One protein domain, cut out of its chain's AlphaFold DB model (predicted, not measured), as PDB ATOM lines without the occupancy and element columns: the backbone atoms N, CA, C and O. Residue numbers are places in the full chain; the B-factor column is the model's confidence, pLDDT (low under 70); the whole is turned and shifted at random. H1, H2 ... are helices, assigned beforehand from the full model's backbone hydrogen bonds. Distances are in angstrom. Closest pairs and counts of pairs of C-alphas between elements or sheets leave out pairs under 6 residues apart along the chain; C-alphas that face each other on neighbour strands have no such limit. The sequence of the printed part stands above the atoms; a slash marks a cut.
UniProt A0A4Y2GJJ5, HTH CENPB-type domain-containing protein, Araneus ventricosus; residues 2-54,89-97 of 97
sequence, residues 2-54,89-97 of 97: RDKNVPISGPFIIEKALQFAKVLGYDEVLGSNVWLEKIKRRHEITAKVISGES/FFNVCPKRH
ATOM      1  N   ARG A   2     -31.532   7.589   6.163       42.81
ATOM      2  CA  ARG A   2     -30.976   6.217   6.257       42.81
ATOM      3  C   ARG A   2     -29.569   6.075   5.653       42.81
ATOM      4  O   ARG A   2     -28.859   5.144   6.002       42.81
ATOM      5  N   ASP A   3     -29.131   7.050   4.862       46.19
ATOM      6  CA  ASP A   3     -27.886   7.096   4.063       46.19
ATOM      7  C   ASP A   3     -26.572   7.090   4.873       46.19
ATOM      8  O   ASP A   3     -25.503   7.349   4.330       46.19
ATOM      9  N   LYS A   4     -26.639   6.894   6.195       52.44
ATOM     10  CA  LYS A   4     -25.503   7.042   7.119       52.44
ATOM     11  C   LYS A   4     -25.338   5.889   8.113       52.44
ATOM     12  O   LYS A   4     -24.539   6.013   9.033       52.44
ATOM     13  N   ASN A   5     -26.103   4.803   7.961       53.75
ATOM     14  CA  ASN A   5     -26.023   3.599   8.804       53.75
ATOM     15  C   ASN A   5     -26.090   3.870  10.331       53.75
ATOM     16  O   ASN A   5     -25.569   3.102  11.138       53.75
ATOM     17  N   VAL A   6     -26.708   4.991  10.734       55.31
ATOM     18  CA  VAL A   6     -26.673   5.480  12.120       55.31
ATOM     19  C   VAL A   6     -27.509   4.554  13.006       55.31
ATOM     20  O   VAL A   6     -28.703   4.390  12.735       55.31
ATOM     21  N   PRO A   7     -26.937   3.968  14.076       57.75
ATOM     22  CA  PRO A   7     -27.692   3.114  14.981       57.75
ATOM     23  C   PRO A   7     -28.796   3.919  15.674       57.75
ATOM     24  O   PRO A   7     -28.550   4.963  16.281       57.75
ATOM     25  N   ILE A   8     -30.029   3.419  15.593       69.19
ATOM     26  CA  ILE A   8     -31.193   4.054  16.217       69.19
ATOM     27  C   ILE A   8     -31.055   3.942  17.740       69.19
ATOM     28  O   ILE A   8     -31.058   2.845  18.301       69.19
ATOM     29  N   SER A   9     -30.925   5.085  18.411       79.75
ATOM     30  CA  SER A   9     -30.695   5.153  19.855       79.75
ATOM     31  C   SER A   9     -32.000   5.091  20.658       79.75
ATOM     32  O   SER A   9     -33.065   5.500  20.193       79.75
ATOM     33  N   GLY A  10     -31.922   4.620  21.908       82.88
ATOM     34  CA  GLY A  10     -33.062   4.624  22.836       82.88
ATOM     35  C   GLY A  10     -33.717   6.006  23.014       82.88
ATOM     36  O   GLY A  10     -34.939   6.091  22.889       82.88
ATOM     37  N   PRO A  11     -32.944   7.094  23.219       85.81
ATOM     38  CA  PRO A  11     -33.480   8.454  23.269       85.81
ATOM     39  C   PRO A  11     -34.246   8.873  22.007       85.81
ATOM     40  O   PRO A  11     -35.302   9.483  22.125       85.81
ATOM     41  N   PHE A  12     -33.783   8.495  20.808       84.69
ATOM     42  CA  PHE A  12     -34.493   8.795  19.558       84.69
ATOM     43  C   PHE A  12     -35.846   8.068  19.464       84.69
ATOM     44  O   PHE A  12     -36.838   8.649  19.024       84.69
ATOM     45  N   ILE A  13     -35.911   6.807  19.912       84.19
ATOM     46  CA  ILE A  13     -37.172   6.044  19.977       84.19
ATOM     47  C   ILE A  13     -38.152   6.720  20.947       84.19
ATOM     48  O   ILE A  13     -39.329   6.871  20.622       84.19
ATOM     49  N   ILE A  14     -37.662   7.159  22.109       87.56
ATOM     50  CA  ILE A  14     -38.441   7.896  23.112       87.56
ATOM     51  C   ILE A  14     -38.975   9.218  22.539       87.56
ATOM     52  O   ILE A  14     -40.170   9.489  22.647       87.56
ATOM     53  N   GLU A  15     -38.129  10.016  21.883       88.25
ATOM     54  CA  GLU A  15     -38.528  11.291  21.276       88.25
ATOM     55  C   GLU A  15     -39.621  11.094  20.213       88.25
ATOM     56  O   GLU A  15     -40.627  11.808  20.201       88.25
ATOM     57  N   LYS A  16     -39.472  10.080  19.349       88.31
ATOM     58  CA  LYS A  16     -40.482   9.754  18.335       88.31
ATOM     59  C   LYS A  16     -41.786   9.255  18.950       88.31
ATOM     60  O   LYS A  16     -42.850   9.667  18.494       88.31
ATOM     61  N   ALA A  17     -41.725   8.435  19.998       86.50
ATOM     62  CA  ALA A  17     -42.916   7.995  20.720       86.50
ATOM     63  C   ALA A  17     -43.692   9.176  21.328       86.50
ATOM     64  O   ALA A  17     -44.909   9.231  21.181       86.50
ATOM     65  N   LEU A  18     -42.997  10.152  21.925       88.62
ATOM     66  CA  LEU A  18     -43.606  11.377  22.459       88.62
ATOM     67  C   LEU A  18     -44.245  12.244  21.362       88.62
ATOM     68  O   LEU A  18     -45.335  12.782  21.556       88.62
ATOM     69  N   GLN A  19     -43.607  12.351  20.190       90.25
ATOM     70  CA  GLN A  19     -44.180  13.058  19.036       90.25
ATOM     71  C   GLN A  19     -45.492  12.408  18.568       90.25
ATOM     72  O   GLN A  19     -46.475  13.117  18.357       90.25
ATOM     73  N   PHE A  20     -45.545  11.075  18.463       87.12
ATOM     74  CA  PHE A  20     -46.781  10.364  18.115       87.12
ATOM     75  C   PHE A  20     -47.842  10.455  19.213       87.12
ATOM     76  O   PHE A  20     -49.003  10.704  18.902       87.12
ATOM     77  N   ALA A  21     -47.455  10.316  20.482       89.25
ATOM     78  CA  ALA A  21     -48.362  10.435  21.620       89.25
ATOM     79  C   ALA A  21     -49.092  11.789  21.619       89.25
ATOM     80  O   ALA A  21     -50.317  11.820  21.701       89.25
ATOM     81  N   LYS A  22     -48.364  12.889  21.383       89.12
ATOM     82  CA  LYS A  22     -48.942  14.237  21.260       89.12
ATOM     83  C   LYS A  22     -49.897  14.387  20.068       89.12
ATOM     84  O   LYS A  22     -50.908  15.069  20.185       89.12
ATOM     85  N   VAL A  23     -49.587  13.777  18.921       92.62
ATOM     86  CA  VAL A  23     -50.458  13.813  17.725       92.62
ATOM     87  C   VAL A  23     -51.734  12.986  17.922       92.62
ATOM     88  O   VAL A  23     -52.773  13.325  17.363       92.62
ATOM     89  N   LEU A  24     -51.663  11.921  18.722       89.94
ATOM     90  CA  LEU A  24     -52.769  10.998  18.989       89.94
ATOM     91  C   LEU A  24     -53.571  11.331  20.265       89.94
ATOM     92  O   LEU A  24     -54.577  10.677  20.521       89.94
ATOM     93  N   GLY A  25     -53.154  12.330  21.051       89.62
ATOM     94  CA  GLY A  25     -53.829  12.748  22.288       89.62
ATOM     95  C   GLY A  25     -53.523  11.893  23.529       89.62
ATOM     96  O   GLY A  25     -54.296  11.908  24.481       89.62
ATOM     97  N   TYR A  26     -52.416  11.143  23.537       85.75
ATOM     98  CA  TYR A  26     -51.988  10.306  24.666       85.75
ATOM     99  C   TYR A  26     -50.957  11.020  25.558       85.75
ATOM    100  O   TYR A  26     -49.779  10.657  25.584       85.75
ATOM    101  N   ASP A  27     -51.390  12.020  26.328       78.75
ATOM    102  CA  ASP A  27     -50.500  12.814  27.202       78.75
ATOM    103  C   ASP A  27     -49.858  12.007  28.359       78.75
ATOM    104  O   ASP A  27     -48.899  12.446  28.992       78.75
ATOM    105  N   GLU A  28     -50.351  10.794  28.616       76.88
ATOM    106  CA  GLU A  28     -49.875   9.863  29.651       76.88
ATOM    107  C   GLU A  28     -48.576   9.106  29.299       76.88
ATOM    108  O   GLU A  28     -47.996   8.422  30.153       76.88
ATOM    109  N   VAL A  29     -48.086   9.205  28.056       72.94
ATOM    110  CA  VAL A  29     -46.881   8.487  27.603       72.94
ATOM    111  C   VAL A  29     -45.614   9.139  28.165       72.94
ATOM    112  O   VAL A  29     -44.939   9.934  27.517       72.94
ATOM    113  N   LEU A  30     -45.236   8.751  29.383       76.38
ATOM    114  CA  LEU A  30     -43.966   9.146  29.993       76.38
ATOM    115  C   LEU A  30     -42.790   8.401  29.345       76.38
ATOM    116  O   LEU A  30     -42.437   7.282  29.738       76.38
ATOM    117  N   GLY A  31     -42.166   9.067  28.369       75.38
ATOM    118  CA  GLY A  31     -40.981   8.646  27.617       75.38
ATOM    119  C   GLY A  31     -39.729   8.445  28.480       75.38
ATOM    120  O   GLY A  31     -38.779   9.218  28.427       75.38
ATOM    121  N   SER A  32     -39.735   7.394  29.294       84.25
ATOM    122  CA  SER A  32     -38.660   7.019  30.214       84.25
ATOM    123  C   SER A  32     -37.922   5.771  29.733       84.25
ATOM    124  O   SER A  32     -38.482   4.932  29.024       84.25
ATOM    125  N   ASN A  33     -36.683   5.575  30.195       82.56
ATOM    126  CA  ASN A  33     -35.944   4.336  29.928       82.56
ATOM    127  C   ASN A  33     -36.709   3.097  30.438       82.56
ATOM    128  O   ASN A  33     -36.744   2.077  29.762       82.56
ATOM    129  N   VAL A  34     -37.402   3.195  31.580       84.56
ATOM    130  CA  VAL A  34     -38.228   2.098  32.123       84.56
ATOM    131  C   VAL A  34     -39.435   1.795  31.229       84.56
ATOM    132  O   VAL A  34     -39.799   0.629  31.073       84.56
ATOM    133  N   TRP A  35     -40.057   2.813  30.627       87.44
ATOM    134  CA  TRP A  35     -41.106   2.619  29.622       87.44
ATOM    135  C   TRP A  35     -40.550   1.915  28.378       87.44
ATOM    136  O   TRP A  35     -41.106   0.900  27.959       87.44
ATOM    137  N   LEU A  36     -39.400   2.366  27.863       86.62
ATOM    138  CA  LEU A  36     -38.743   1.757  26.704       86.62
ATOM    139  C   LEU A  36     -38.373   0.282  26.954       86.62
ATOM    140  O   LEU A  36     -38.677  -0.567  26.119       86.62
ATOM    141  N   GLU A  37     -37.792  -0.055  28.109       84.75
ATOM    142  CA  GLU A  37     -37.475  -1.448  28.468       84.75
ATOM    143  C   GLU A  37     -38.736  -2.309  28.667       84.75
ATOM    144  O   GLU A  37     -38.758  -3.478  28.273       84.75
ATOM    145  N   LYS A  38     -39.829  -1.747  29.209       86.56
ATOM    146  CA  LYS A  38     -41.125  -2.448  29.285       86.56
ATOM    147  C   LYS A  38     -41.693  -2.748  27.896       86.56
ATOM    148  O   LYS A  38     -42.178  -3.858  27.692       86.56
ATOM    149  N   ILE A  39     -41.630  -1.795  26.962       83.25
ATOM    150  CA  ILE A  39     -42.058  -1.981  25.567       83.25
ATOM    151  C   ILE A  39     -41.191  -3.042  24.882       83.25
ATOM    152  O   ILE A  39     -41.735  -3.999  24.330       83.25
ATOM    153  N   LYS A  40     -39.859  -2.949  25.004       85.31
ATOM    154  CA  LYS A  40     -38.935  -3.958  24.465       85.31
ATOM    155  C   LYS A  40     -39.254  -5.359  24.970       85.31
ATOM    156  O   LYS A  40     -39.381  -6.271  24.165       85.31
ATOM    157  N   ARG A  41     -39.449  -5.529  26.282       83.69
ATOM    158  CA  ARG A  41     -39.766  -6.836  26.877       83.69
ATOM    159  C   ARG A  41     -41.148  -7.364  26.477       83.69
ATOM    160  O   ARG A  41     -41.296  -8.568  26.332       83.69
ATOM    161  N   ARG A  42     -42.156  -6.497  26.312       85.19
ATOM    162  CA  ARG A  42     -43.518  -6.898  25.896       85.19
ATOM    163  C   ARG A  42     -43.602  -7.370  24.445       85.19
ATOM    164  O   ARG A  42     -44.466  -8.180  24.140       85.19
ATOM    165  N   HIS A  43     -42.747  -6.839  23.575       80.81
ATOM    166  CA  HIS A  43     -42.761  -7.100  22.132       80.81
ATOM    167  C   HIS A  43     -41.469  -7.779  21.640       80.81
ATOM    168  O   HIS A  43     -41.161  -7.728  20.454       80.81
ATOM    169  N   GLU A  44     -40.687  -8.350  22.563       78.25
ATOM    170  CA  GLU A  44     -39.423  -9.064  22.318       78.25
ATOM    171  C   GLU A  44     -38.391  -8.275  21.472       78.25
ATOM    172  O   GLU A  44     -37.500  -8.841  20.827       78.25
ATOM    173  N   ILE A  45     -38.473  -6.937  21.506       74.00
ATOM    174  CA  ILE A  45     -37.627  -6.020  20.729       74.00
ATOM    175  C   ILE A  45     -36.220  -6.023  21.323       74.00
ATOM    176  O   ILE A  45     -35.872  -5.245  22.216       74.00
ATOM    177  N   THR A  46     -35.396  -6.920  20.800       65.00
ATOM    178  CA  THR A  46     -34.008  -7.093  21.213       65.00
ATOM    179  C   THR A  46     -33.099  -6.199  20.373       65.00
ATOM    180  O   THR A  46     -33.196  -6.178  19.146       65.00
ATOM    181  N   ALA A  47     -32.170  -5.487  21.016       57.81
ATOM    182  CA  ALA A  47     -31.155  -4.687  20.330       57.81
ATOM    183  C   ALA A  47     -30.104  -5.591  19.648       57.81
ATOM    184  O   ALA A  47     -29.018  -5.825  20.186       57.81
ATOM    185  N   LYS A  48     -30.461  -6.137  18.478       53.66
ATOM    186  CA  LYS A  48     -29.581  -6.932  17.609       53.66
ATOM    187  C   LYS A  48     -28.550  -6.069  16.874       53.66
ATOM    188  O   LYS A  48     -28.545  -4.849  17.018       53.66
ATOM    189  N   VAL A  49     -27.637  -6.763  16.185       48.00
ATOM    190  CA  VAL A  49     -26.324  -6.285  15.724       48.00
ATOM    191  C   VAL A  49     -26.029  -6.895  14.311       48.00
ATOM    192  O   VAL A  49     -25.473  -7.986  14.230       48.00
ATOM    193  N   ILE A  50     -26.492  -6.258  13.203       50.16
ATOM    194  CA  ILE A  50     -26.476  -6.701  11.775       50.16
ATOM    195  C   ILE A  50     -25.038  -6.807  11.314       50.16
ATOM    196  O   ILE A  50     -24.412  -5.786  11.032       50.16
ATOM    197  N   SER A  51     -24.547  -8.021  11.096       44.84
ATOM    198  CA  SER A  51     -23.560  -8.144  10.030       44.84
ATOM    199  C   SER A  51     -24.250  -7.755   8.739       44.84
ATOM    200  O   SER A  51     -25.120  -8.492   8.286       44.84
ATOM    201  N   GLY A  52     -23.870  -6.617   8.162       48.47
ATOM    202  CA  GLY A  52     -23.889  -6.564   6.712       48.47
ATOM    203  C   GLY A  52     -22.944  -7.660   6.225       48.47
ATOM    204  O   GLY A  52     -21.933  -7.923   6.883       48.47
ATOM    205  N   GLU A  53     -23.325  -8.307   5.131       45.06
ATOM    206  CA  GLU A  53     -22.408  -9.010   4.234       45.06
ATOM    207  C   GLU A  53     -21.636 -10.180   4.880       45.06
ATOM    208  O   GLU A  53     -20.506 -10.053   5.357       45.06
ATOM    209  N   SER A  54     -22.211 -11.385   4.799       49.50
ATOM    210  CA  SER A  54     -21.370 -12.533   4.461       49.50
ATOM    211  C   SER A  54     -20.928 -12.348   3.015       49.50
ATOM    212  O   SER A  54     -21.759 -12.293   2.112       49.50
ATOM    213  N   PHE A  89     -37.675  -7.477   6.715       46.84
ATOM    214  CA  PHE A  89     -36.774  -7.345   7.858       46.84
ATOM    215  C   PHE A  89     -37.381  -6.572   9.044       46.84
ATOM    216  O   PHE A  89     -37.160  -5.373   9.230       46.84
ATOM    217  N   PHE A  90     -38.075  -7.299   9.919       45.47
ATOM    218  CA  PHE A  90     -38.215  -6.939  11.332       45.47
ATOM    219  C   PHE A  90     -36.990  -7.470  12.110       45.47
ATOM    220  O   PHE A  90     -36.581  -8.612  11.926       45.47
ATOM    221  N   ASN A  91     -36.423  -6.665  13.017       45.09
ATOM    222  CA  ASN A  91     -35.315  -7.029  13.923       45.09
ATOM    223  C   ASN A  91     -33.939  -7.369  13.301       45.09
ATOM    224  O   ASN A  91     -33.300  -8.363  13.663       45.09
ATOM    225  N   VAL A  92     -33.394  -6.440  12.510       44.44
ATOM    226  CA  VAL A  92     -31.947  -6.354  12.234       44.44
ATOM    227  C   VAL A  92     -31.487  -4.866  12.375       44.44
ATOM    228  O   VAL A  92     -32.022  -4.008  11.686       44.44
ATOM    229  N   CYS A  93     -30.555  -4.521  13.300       48.69
ATOM    230  CA  CYS A  93     -29.882  -3.190  13.528       48.69
ATOM    231  C   CYS A  93     -28.331  -3.375  13.757       48.69
ATOM    232  O   CYS A  93     -28.051  -4.425  14.297       48.69
ATOM    233  N   PRO A  94     -27.327  -2.524  13.375       42.78
ATOM    234  CA  PRO A  94     -25.919  -2.891  12.933       42.78
ATOM    235  C   PRO A  94     -24.835  -3.603  13.823       42.78
ATOM    236  O   PRO A  94     -24.882  -3.524  15.049       42.78
ATOM    237  N   LYS A  95     -23.819  -4.272  13.197       42.84
ATOM    238  CA  LYS A  95     -22.685  -5.036  13.822       42.84
ATOM    239  C   LYS A  95     -21.737  -4.153  14.652       42.84
ATOM    240  O   LYS A  95     -21.564  -2.982  14.341       42.84
ATOM    241  N   ARG A  96     -21.079  -4.731  15.671       41.47
ATOM    242  CA  ARG A  96     -20.088  -4.045  16.528       41.47
ATOM    243  C   ARG A  96     -18.651  -4.450  16.188       41.47
ATOM    244  O   ARG A  96     -18.367  -5.646  16.091       41.47
ATOM    245  N   HIS A  97     -17.773  -3.454  16.123       36.78
ATOM    246  CA  HIS A  97     -16.443  -3.512  16.731       36.78
ATOM    247  C   HIS A  97     -16.513  -2.748  18.061       36.78
ATOM    248  O   HIS A  97     -17.327  -1.797  18.124       36.78
TER     249      HIS A  97
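AT A GLANCE: This is residues 2 to 54 and 89 to 97 of the 97 residues of the protein "HTH CENPB-type domain-containing protein" of Araneus ventricosus (UniProt A0A4Y2GJJ5). Two helices, the longer H1 and the shorter H2, stand crosswise toward one end of a loose, elongated shape, and the link between them folds back from the end of H1 toward its first residues. Residues 2 to 8, 46 to 54 and 89 to 97, with no named element, trail toward the other end, while residues 38 to 43, of which 38 to 42 belong to H2, stick out. The printed part has 62 residues, with H1 then H2 along the chain and no named strand; the class is all helix, though named helices hold just 25 of the 62. The whole is loose, with a radius of gyration of the C-alphas of 13.9 A, and spans 45 by 26 by 21 A.

IN THESE COORDINATES: Start at C-alpha 2, (-30.976, 6.217, 6.257), and read on to C-alpha 10 at (-33.062, 4.624, 22.836). There H1 begins, and it runs through residues 10 to 24, 21.1 A from first to last C-alpha. A short link of 8 residues leads to H2, residues 33 to 42, which is 14.1 A long and ends at C-alpha 42, (-43.518, -6.898, 25.896).

HOW THE PARTS SIT: Look at Ile 14 and Leu 36, whose C-alphas, 7.1 A apart, are the closest of H1 and H2. The two helices only just touch, with 3 pairs of C-alphas within 8 A, and H1 does so with residues 10 to 14 alone. Their lines are about perpendicular, at 83 degrees. In H1 and H2 every O i to N i+4 pair is within hydrogen-bond range.

THE WHOLE: The C-alphas of Gly 25 and Ser 54, 44.8 A apart, are the two farthest apart. Residues 55 to 88 are not printed, and C-alphas 54 and 89 are 16.6 A apart across this cut. The mean pLDDT of the printed part is 70.2; it is under 70 in residues 2 to 8, 46 to 54 and 89 to 97.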